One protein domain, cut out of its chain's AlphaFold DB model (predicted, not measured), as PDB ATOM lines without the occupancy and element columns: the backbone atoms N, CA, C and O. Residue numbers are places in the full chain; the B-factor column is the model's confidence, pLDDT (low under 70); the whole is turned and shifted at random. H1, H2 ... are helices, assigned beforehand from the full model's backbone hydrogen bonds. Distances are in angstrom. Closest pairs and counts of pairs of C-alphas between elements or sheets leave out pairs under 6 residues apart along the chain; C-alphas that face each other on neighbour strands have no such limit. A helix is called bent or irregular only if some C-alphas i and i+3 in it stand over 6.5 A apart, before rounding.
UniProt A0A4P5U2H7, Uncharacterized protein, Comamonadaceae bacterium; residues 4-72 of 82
ATOM      1  N   ARG A   4     -16.533 -31.031 -19.687       95.12
ATOM      2  CA  ARG A   4     -15.715 -31.848 -20.588       95.12
ATOM      3  C   ARG A   4     -15.004 -30.979 -21.622       95.12
ATOM      4  O   ARG A   4     -13.796 -31.114 -21.756       95.12
ATOM      5  N   ASP A   5     -15.712 -30.037 -22.244       96.00
ATOM      6  CA  ASP A   5     -15.123 -29.114 -23.224       96.00
ATOM      7  C   ASP A   5     -13.960 -28.338 -22.591       96.00
ATOM      8  O   ASP A   5     -12.914 -28.146 -23.204       96.00
ATOM      9  N   HIS A   6     -14.111 -27.927 -21.326       94.25
ATOM     10  CA  HIS A   6     -13.042 -27.234 -20.614       94.25
ATOM     11  C   HIS A   6     -11.821 -28.134 -20.367       94.25
ATOM     12  O   HIS A   6     -10.688 -27.693 -20.565       94.25
ATOM     13  N   ALA A   7     -12.040 -29.393 -19.977       96.06
ATOM     14  CA  ALA A   7     -10.969 -30.378 -19.844       96.06
ATOM     15  C   ALA A   7     -10.266 -30.643 -21.187       96.06
ATOM     16  O   ALA A   7      -9.042 -30.730 -21.225       96.06
ATOM     17  N   ASP A   8     -11.015 -30.723 -22.287       97.50
ATOM     18  CA  ASP A   8     -10.460 -30.933 -23.624       97.50
ATOM     19  C   ASP A   8      -9.593 -29.757 -24.074       97.50
ATOM     20  O   ASP A   8      -8.479 -29.971 -24.554       97.50
ATOM     21  N   LEU A   9     -10.043 -28.524 -23.832       97.06
ATOM     22  CA  LEU A   9      -9.251 -27.323 -24.096       97.06
ATOM     23  C   LEU A   9      -7.965 -27.285 -23.259       97.06
ATOM     24  O   LEU A   9      -6.903 -26.955 -23.787       97.06
ATOM     25  N   ALA A  10      -8.033 -27.656 -21.977       97.31
ATOM     26  CA  ALA A  10      -6.854 -27.713 -21.116       97.31
ATOM     27  C   ALA A  10      -5.837 -28.765 -21.596       97.31
ATOM     28  O   ALA A  10      -4.640 -28.485 -21.620       97.31
ATOM     29  N   VAL A  11      -6.296 -29.945 -22.036       98.38
ATOM     30  CA  VAL A  11      -5.398 -30.961 -22.610       98.38
ATOM     31  C   VAL A  11      -4.808 -30.503 -23.937       98.38
ATOM     32  O   VAL A  11      -3.619 -30.706 -24.150       98.38
ATOM     33  N   ALA A  12      -5.586 -29.861 -24.809       98.31
ATOM     34  CA  ALA A  12      -5.067 -29.341 -26.071       98.31
ATOM     35  C   ALA A  12      -3.983 -28.270 -25.850       98.31
ATOM     36  O   ALA A  12      -2.959 -28.267 -26.534       98.31
ATOM     37  N   ALA A  13      -4.176 -27.390 -24.862       98.31
ATOM     38  CA  ALA A  13      -3.176 -26.397 -24.478       98.31
ATOM     39  C   ALA A  13      -1.901 -27.052 -23.921       98.31
ATOM     40  O   ALA A  13      -0.794 -26.665 -24.301       98.31
ATOM     41  N   PHE A  14      -2.048 -28.065 -23.062       98.50
ATOM     42  CA  PHE A  14      -0.914 -28.810 -22.519       98.50
ATOM     43  C   PHE A  14      -0.146 -29.579 -23.603       98.50
ATOM     44  O   PHE A  14       1.075 -29.476 -23.655       98.50
ATOM     45  N   ASP A  15      -0.840 -30.312 -24.479       98.38
ATOM     46  CA  ASP A  15      -0.239 -31.059 -25.595       98.38
ATOM     47  C   ASP A  15       0.623 -30.146 -26.467       98.38
ATOM     48  O   ASP A  15       1.774 -30.458 -26.780       98.38
ATOM     49  N   ARG A  16       0.080 -28.978 -26.818       98.25
ATOM     50  CA  ARG A  16       0.814 -27.986 -27.592       98.25
ATOM     51  C   ARG A  16       2.099 -27.563 -26.882       98.25
ATOM     52  O   ARG A  16       3.159 -27.589 -27.502       98.25
ATOM     53  N   LEU A  17       2.007 -27.193 -25.604       98.19
ATOM     54  CA  LEU A  17       3.170 -26.769 -24.826       98.19
ATOM     55  C   LEU A  17       4.214 -27.890 -24.713       98.19
ATOM     56  O   LEU A  17       5.401 -27.639 -24.902       98.19
ATOM     57  N   HIS A  18       3.776 -29.125 -24.458       97.81
ATOM     58  CA  HIS A  18       4.642 -30.302 -24.345       97.81
ATOM     59  C   HIS A  18       5.412 -30.566 -25.642       97.81
ATOM     60  O   HIS A  18       6.636 -30.718 -25.612       97.81
ATOM     61  N   ARG A  19       4.729 -30.514 -26.794       97.69
ATOM     62  CA  ARG A  19       5.367 -30.648 -28.111       97.69
ATOM     63  C   ARG A  19       6.353 -29.522 -28.396       97.69
ATOM     64  O   ARG A  19       7.450 -29.797 -28.870       97.69
ATOM     65  N   GLU A  20       6.004 -28.275 -28.088       97.62
ATOM     66  CA  GLU A  20       6.911 -27.135 -28.267       97.62
ATOM     67  C   GLU A  20       8.160 -27.253 -27.376       97.62
ATOM     68  O   GLU A  20       9.273 -26.991 -27.832       97.62
ATOM     69  N   CYS A  21       8.007 -27.687 -26.123       96.75
ATOM     70  CA  CYS A  21       9.125 -27.970 -25.222       96.75
ATOM     71  C   CYS A  21      10.056 -29.050 -25.780       96.75
ATOM     72  O   CYS A  21      11.272 -28.857 -25.797       96.75
ATOM     73  N   ALA A  22       9.493 -30.147 -26.295       95.31
ATOM     74  CA  ALA A  22      10.265 -31.213 -26.928       95.31
ATOM     75  C   ALA A  22      10.970 -30.736 -28.210       95.31
ATOM     76  O   ALA A  22      12.147 -31.023 -28.406       95.31
ATOM     77  N   MET A  23      10.294 -29.968 -29.065       96.81
ATOM     78  CA  MET A  23      10.878 -29.446 -30.306       96.81
ATOM     79  C   MET A  23      12.037 -28.478 -30.051       96.81
ATOM     80  O   MET A  23      13.040 -28.524 -30.758       96.81
ATOM     81  N   HIS A  24      11.913 -27.615 -29.043       95.19
ATOM     82  CA  HIS A  24      12.895 -26.565 -28.759       95.19
ATOM     83  C   HIS A  24      13.875 -26.913 -27.634       95.19
ATOM     84  O   HIS A  24      14.665 -26.056 -27.253       95.19
ATOM     85  N   GLN A  25      13.822 -28.139 -27.098       92.12
ATOM     86  CA  GLN A  25      14.669 -28.593 -25.988       92.12
ATOM     87  C   GLN A  25      14.646 -27.615 -24.798       92.12
ATOM     88  O   GLN A  25      15.678 -27.283 -24.218       92.12
ATOM     89  N   ARG A  26      13.448 -27.126 -24.449       90.12
ATOM     90  CA  ARG A  26      13.234 -26.129 -23.386       90.12
ATOM     91  C   ARG A  26      12.222 -26.611 -22.357       90.12
ATOM     92  O   ARG A  26      11.293 -27.344 -22.689       90.12
ATOM     93  N   ALA A  27      12.345 -26.118 -21.129       90.62
ATOM     94  CA  ALA A  27      11.346 -26.316 -20.085       90.62
ATOM     95  C   ALA A  27      10.330 -25.163 -20.057       90.62
ATOM     96  O   ALA A  27      10.669 -24.011 -20.321       90.62
ATOM     97  N   ALA A  28       9.083 -25.478 -19.712       93.62
ATOM     98  CA  ALA A  28       8.036 -24.501 -19.435       93.62
ATOM     99  C   ALA A  28       7.113 -25.026 -18.331       93.62
ATOM    100  O   ALA A  28       7.038 -26.231 -18.086       93.62
ATOM    101  N   VAL A  29       6.396 -24.115 -17.675       94.94
ATOM    102  CA  VAL A  29       5.446 -24.450 -16.610       94.94
ATOM    103  C   VAL A  29       4.023 -24.337 -17.145       94.94
ATOM    104  O   VAL A  29       3.642 -23.308 -17.699       94.94
ATOM    105  N   PHE A  30       3.222 -25.381 -16.931       97.12
ATOM    106  CA  PHE A  30       1.779 -25.349 -17.154       97.12
ATOM    107  C   PHE A  30       1.050 -25.217 -15.815       97.12
ATOM    108  O   PHE A  30       1.082 -26.130 -14.989       97.12
ATOM    109  N   GLY A  31       0.391 -24.080 -15.595       96.12
ATOM    110  CA  GLY A  31      -0.400 -23.839 -14.391       96.12
ATOM    111  C   GLY A  31      -1.841 -24.323 -14.548       96.12
ATOM    112  O   GLY A  31      -2.528 -23.923 -15.485       96.12
ATOM    113  N   LEU A  32      -2.325 -25.129 -13.599       94.50
ATOM    114  CA  LEU A  32      -3.738 -25.509 -13.514       94.50
ATOM    115  C   LEU A  32      -4.419 -24.744 -12.373       94.50
ATOM    116  O   LEU A  32      -4.253 -25.078 -11.201       94.50
ATOM    117  N   GLY A  33      -5.204 -23.723 -12.717       93.19
ATOM    118  CA  GLY A  33      -6.014 -22.985 -11.750       93.19
ATOM    119  C   GLY A  33      -7.212 -23.814 -11.288       93.19
ATOM    120  O   GLY A  33      -8.053 -24.198 -12.099       93.19
ATOM    121  N   LEU A  34      -7.309 -24.080  -9.985       93.94
ATOM    122  CA  LEU A  34      -8.422 -24.819  -9.391       93.94
ATOM    123  C   LEU A  34      -9.137 -23.953  -8.359       93.94
ATOM    124  O   LEU A  34      -8.516 -23.437  -7.436       93.94
ATOM    125  N   HIS A  35     -10.459 -23.848  -8.486       95.25
ATOM    126  CA  HIS A  35     -11.304 -23.240  -7.466       95.25
ATOM    127  C   HIS A  35     -12.129 -24.340  -6.782       95.25
ATOM    128  O   HIS A  35     -12.935 -24.976  -7.472       95.25
ATOM    129  N   PRO A  36     -11.981 -24.581  -5.462       93.06
ATOM    130  CA  PRO A  36     -12.590 -25.732  -4.786       93.06
ATOM    131  C   PRO A  36     -14.096 -25.860  -5.031       93.06
ATOM    132  O   PRO A  36     -14.574 -26.916  -5.441       93.06
ATOM    133  N   TRP A  37     -14.828 -24.753  -4.895       94.62
ATOM    134  CA  TRP A  37     -16.281 -24.725  -5.093       94.62
ATOM    135  C   TRP A  37     -16.733 -24.945  -6.532       94.62
ATOM    136  O   TRP A  37     -17.881 -25.304  -6.747       94.62
ATOM    137  N   LEU A  38     -15.859 -24.724  -7.515       94.00
ATOM    138  CA  LEU A  38     -16.188 -24.941  -8.920       94.00
ATOM    139  C   LEU A  38     -15.797 -26.360  -9.322       94.00
ATOM    140  O   LEU A  38     -16.628 -27.149  -9.763       94.00
ATOM    141  N   SER A  39     -14.528 -26.706  -9.138       94.31
ATOM    142  CA  SER A  39     -13.982 -27.990  -9.564       94.31
ATOM    143  C   SER A  39     -14.521 -29.170  -8.751       94.31
ATOM    144  O   SER A  39     -14.580 -30.283  -9.266       94.31
ATOM    145  N   GLY A  40     -14.939 -28.930  -7.504       95.44
ATOM    146  CA  GLY A  40     -15.526 -29.932  -6.616       95.44
ATOM    147  C   GLY A  40     -17.010 -30.219  -6.853       95.44
ATOM    148  O   GLY A  40     -17.525 -31.180  -6.288       95.44
ATOM    149  N   MET A  41     -17.710 -29.435  -7.685       97.06
ATOM    150  CA  MET A  41     -19.127 -29.693  -7.975       97.06
ATOM    151  C   MET A  41     -19.319 -31.096  -8.572       97.06
ATOM    152  O   MET A  41     -18.532 -31.484  -9.442       97.06
ATOM    153  N   PRO A  42     -20.394 -31.828  -8.218       95.94
ATOM    154  CA  PRO A  42     -20.673 -33.153  -8.780       95.94
ATOM    155  C   PRO A  42     -20.673 -33.185 -10.315       95.94
ATOM    156  O   PRO A  42     -20.145 -34.112 -10.921       95.94
ATOM    157  N   SER A  43     -21.179 -32.128 -10.956       95.75
ATOM    158  CA  SER A  43     -21.196 -31.991 -12.418       95.75
ATOM    159  C   SER A  43     -19.817 -31.741 -13.048       95.75
ATOM    160  O   SER A  43     -19.681 -31.843 -14.265       95.75
ATOM    161  N   ARG A  44     -18.787 -31.407 -12.256       96.62
ATOM    162  CA  ARG A  44     -17.465 -30.951 -12.732       96.62
ATOM    163  C   ARG A  44     -16.312 -31.856 -12.311       96.62
ATOM    164  O   ARG A  44     -15.368 -32.019 -13.084       96.62
ATOM    165  N   ILE A  45     -16.395 -32.486 -11.141       97.50
ATOM    166  CA  ILE A  45     -15.286 -33.262 -10.571       97.50
ATOM    167  C   ILE A  45     -14.852 -34.433 -11.463       97.50
ATOM    168  O   ILE A  45     -13.661 -34.730 -11.561       97.50
ATOM    169  N   ALA A  46     -15.788 -35.064 -12.177       97.19
ATOM    170  CA  ALA A  46     -15.475 -36.140 -13.115       97.19
ATOM    171  C   ALA A  46     -14.598 -35.654 -14.286       97.19
ATOM    172  O   ALA A  46     -13.639 -36.328 -14.667       97.19
ATOM    173  N   ALA A  47     -14.876 -34.461 -14.821       97.25
ATOM    174  CA  ALA A  47     -14.079 -33.872 -15.893       97.25
ATOM    175  C   ALA A  47     -12.672 -33.492 -15.408       97.25
ATOM    176  O   ALA A  47     -11.702 -33.766 -16.110       97.25
ATOM    177  N   LEU A  48     -12.542 -32.957 -14.185       97.38
ATOM    178  CA  LEU A  48     -11.230 -32.691 -13.583       97.38
ATOM    179  C   LEU A  48     -10.412 -33.981 -13.414       97.38
ATOM    180  O   LEU A  48      -9.237 -34.011 -13.765       97.38
ATOM    181  N   ARG A  49     -11.019 -35.065 -12.913       97.50
ATOM    182  CA  ARG A  49     -10.323 -36.357 -12.772       97.50
ATOM    183  C   ARG A  49      -9.834 -36.888 -14.119       97.50
ATOM    184  O   ARG A  49      -8.695 -37.337 -14.212       97.50
ATOM    185  N   SER A  50     -10.665 -36.789 -15.156       97.62
ATOM    186  CA  SER A  50     -10.296 -37.178 -16.522       97.62
ATOM    187  C   SER A  50      -9.150 -36.325 -17.080       97.62
ATOM    188  O   SER A  50      -8.184 -36.870 -17.614       97.62
ATOM    189  N   LEU A  51      -9.202 -35.001 -16.890       97.88
ATOM    190  CA  LEU A  51      -8.114 -34.086 -17.243       97.88
ATOM    191  C   LEU A  51      -6.797 -34.510 -16.580       97.88
ATOM    192  O   LEU A  51      -5.811 -34.738 -17.274       97.88
ATOM    193  N   LEU A  52      -6.785 -34.669 -15.254       97.75
ATOM    194  CA  LEU A  52      -5.577 -35.031 -14.506       97.75
ATOM    195  C   LEU A  52      -5.009 -36.386 -14.946       97.75
ATOM    196  O   LEU A  52      -3.799 -36.507 -15.120       97.75
ATOM    197  N   ALA A  53      -5.868 -37.383 -15.181       98.12
ATOM    198  CA  ALA A  53      -5.450 -38.688 -15.688       98.12
ATOM    199  C   ALA A  53      -4.781 -38.583 -17.070       98.12
ATOM    200  O   ALA A  53      -3.723 -39.173 -17.285       98.12
ATOM    201  N   ARG A  54      -5.348 -37.786 -17.985       98.12
ATOM    202  CA  ARG A  54      -4.771 -37.548 -19.319       98.12
ATOM    203  C   ARG A  54      -3.426 -36.837 -19.236       98.12
ATOM    204  O   ARG A  54      -2.488 -37.267 -19.894       98.12
ATOM    205  N   LEU A  55      -3.307 -35.797 -18.409       97.88
ATOM    206  CA  LEU A  55      -2.038 -35.090 -18.207       97.88
ATOM    207  C   LEU A  55      -0.963 -36.010 -17.612       97.88
ATOM    208  O   LEU A  55       0.205 -35.921 -17.980       97.88
ATOM    209  N   ARG A  56      -1.343 -36.915 -16.701       97.19
ATOM    210  CA  ARG A  56      -0.401 -37.826 -16.037       97.19
ATOM    211  C   ARG A  56       0.177 -38.886 -16.979       97.19
ATOM    212  O   ARG A  56       1.234 -39.427 -16.680       97.19
ATOM    213  N   ALA A  57      -0.492 -39.158 -18.097       97.06
ATOM    214  CA  ALA A  57      -0.027 -40.097 -19.112       97.06
ATOM    215  C   ALA A  57       1.101 -39.537 -20.001       97.06
ATOM    216  O   ALA A  57       1.736 -40.308 -20.719       97.06
ATOM    217  N   TYR A  58       1.369 -38.226 -19.969       96.88
ATOM    218  CA  TYR A  58       2.464 -37.642 -20.744       96.88
ATOM    219  C   TYR A  58       3.822 -37.980 -20.109       96.88
ATOM    220  O   TYR A  58       4.006 -37.778 -18.903       96.88
ATOM    221  N   PRO A  59       4.803 -38.456 -20.898       94.31
ATOM    222  CA  PRO A  59       6.152 -38.700 -20.409       94.31
ATOM    223  C   PRO A  59       6.900 -37.380 -20.185       94.31
ATOM    224  O   PRO A  59       6.572 -36.352 -20.781       94.31
ATOM    225  N   ASN A  60       7.961 -37.430 -19.378       93.44
ATOM    226  CA  ASN A  60       8.872 -36.301 -19.142       93.44
ATOM    227  C   ASN A  60       8.179 -35.047 -18.575       93.44
ATOM    228  O   ASN A  60       8.534 -33.921 -18.911       93.44
ATOM    229  N   VAL A  61       7.186 -35.243 -17.702       95.12
ATOM    230  CA  VAL A  61       6.479 -34.161 -17.005       95.12
ATOM    231  C   VAL A  61       6.815 -34.204 -15.522       95.12
ATOM    232  O   VAL A  61       6.503 -35.178 -14.832       95.12
ATOM    233  N   TYR A  62       7.403 -33.124 -15.011       94.06
ATOM    234  CA  TYR A  62       7.612 -32.950 -13.578       94.06
ATOM    235  C   TYR A  62       6.351 -32.373 -12.926       94.06
ATOM    236  O   TYR A  62       5.964 -31.235 -13.182       94.06
ATOM    237  N   TRP A  63       5.690 -33.180 -12.095       94.38
ATOM    238  CA  TRP A  63       4.523 -32.762 -11.319       94.38
ATOM    239  C   TRP A  63       4.983 -32.207  -9.985       94.38
ATOM    240  O   TRP A  63       5.630 -32.908  -9.213       94.38
ATOM    241  N   THR A  64       4.643 -30.956  -9.722       93.19
ATOM    242  CA  THR A  64       5.193 -30.216  -8.592       93.19
ATOM    243  C   THR A  64       4.224 -29.133  -8.131       93.19
ATOM    244  O   THR A  64       3.192 -28.889  -8.764       93.19
ATOM    245  N   THR A  65       4.547 -28.494  -7.016       92.25
ATOM    246  CA  THR A  65       3.840 -27.323  -6.503       92.25
ATOM    247  C   THR A  65       4.625 -26.046  -6.823       92.25
ATOM    248  O   THR A  65       5.834 -26.111  -7.064       92.25
ATOM    249  N   PRO A  66       3.973 -24.868  -6.815       90.50
ATOM    250  CA  PRO A  66       4.676 -23.599  -6.986       90.50
ATOM    251  C   PRO A  66       5.803 -23.390  -5.963       90.50
ATOM    252  O   PRO A  66       6.885 -22.955  -6.336       90.50
ATOM    253  N   ASP A  67       5.580 -23.757  -4.697       91.94
ATOM    254  CA  ASP A  67       6.592 -23.657  -3.636       91.94
ATOM    255  C   ASP A  67       7.824 -24.528  -3.927       91.94
ATOM    256  O   ASP A  67       8.958 -24.049  -3.888       91.94
ATOM    257  N   ALA A  68       7.610 -25.780  -4.341       90.50
ATOM    258  CA  ALA A  68       8.703 -26.679  -4.689       90.50
ATOM    259  C   ALA A  68       9.497 -26.202  -5.920       90.50
ATOM    260  O   ALA A  68      10.700 -26.434  -5.975       90.50
ATOM    261  N   LEU A  69       8.869 -25.507  -6.879       87.62
ATOM    262  CA  LEU A  69       9.580 -24.876  -8.004       87.62
ATOM    263  C   LEU A  69      10.476 -23.718  -7.561       87.62
ATOM    264  O   LEU A  69      11.562 -23.553  -8.104       87.62
ATOM    265  N   LEU A  70      10.026 -22.918  -6.592       86.31
ATOM    266  CA  LEU A  70      10.815 -21.799  -6.067       86.31
ATOM    267  C   LEU A  70      12.030 -22.286  -5.274       86.31
ATOM    268  O   LEU A  70      13.089 -21.667  -5.324       86.31
ATOM    269  N   GLN A  71      11.880 -23.396  -4.551       85.50
ATOM    270  CA  GLN A  71      12.962 -24.007  -3.777       85.50
ATOM    271  C   GLN A  71      13.916 -24.828  -4.653       85.50
ATOM    272  O   GLN A  71      15.105 -24.914  -4.362       85.50
ATOM    273  N   HIS A  72      13.389 -25.443  -5.715       70.81
ATOM    274  CA  HIS A  72      14.128 -26.309  -6.621       70.81
ATOM    275  C   HIS A  72      13.751 -25.989  -8.063       70.81
ATOM    276  O   HIS A  72      12.792 -26.536  -8.614       70.81
TER     277      HIS A  72
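AT A GLANCE: This is residues 4 to 72 of the 82 residues of an uncharacterized protein of Comamonadaceae bacterium (UniProt A0A4P5U2H7). Two helices, H1 and H3, lie side by side and run the same way; the stretched link after H1 runs back along their length to short H2, and small H4 lies apart beyond a second link. The printed part has 69 residues with four named helices, H1 to H4 in order, and no named strand: all helix. It is only just loose, close to compact, with a radius of gyration of the C-alphas of 13.3 A and spans of 39 by 27 by 15 A.

IN THESE COORDINATES: H1, residues 4 to 24, is 30.2 A long and begins at C-alpha 4 (-15.715, -31.848, -20.588). H2 is residues 36 to 39, 5.5 A. H3, residues 42 to 56, 22.0 A, is irregular: C-alphas 43 and 46 are 7.1 A apart. H4, residues 66 to 71, 8.9 A, ends at C-alpha 71 (12.962, -24.007, -3.777).

HOW THE PARTS SIT: H1 and H3 touch at a shallow tilt of 17 degrees; their closest C-alphas, of Ala 7 and Leu 51, are 5.4 A apart. H2 and H3 only just touch, only at the corner, with 3 pairs of C-alphas within 8 A, through residues 44 to 48 of H3; the closest, Ser 39 and Ile 45, are 5.5 A apart. H4 is apart from H1, H2 and H3. Each O i to N i+4 pair is within hydrogen-bond range in H1 and H4, 9 of 11 in H3; H2 is too short for one.

THE WHOLE: The farthest C-alphas, of His 24 and Pro 42, are 39.6 A apart. The printed part has no cut; the link H1 to H2 is long. No printed residue is under 70 in pLDDT.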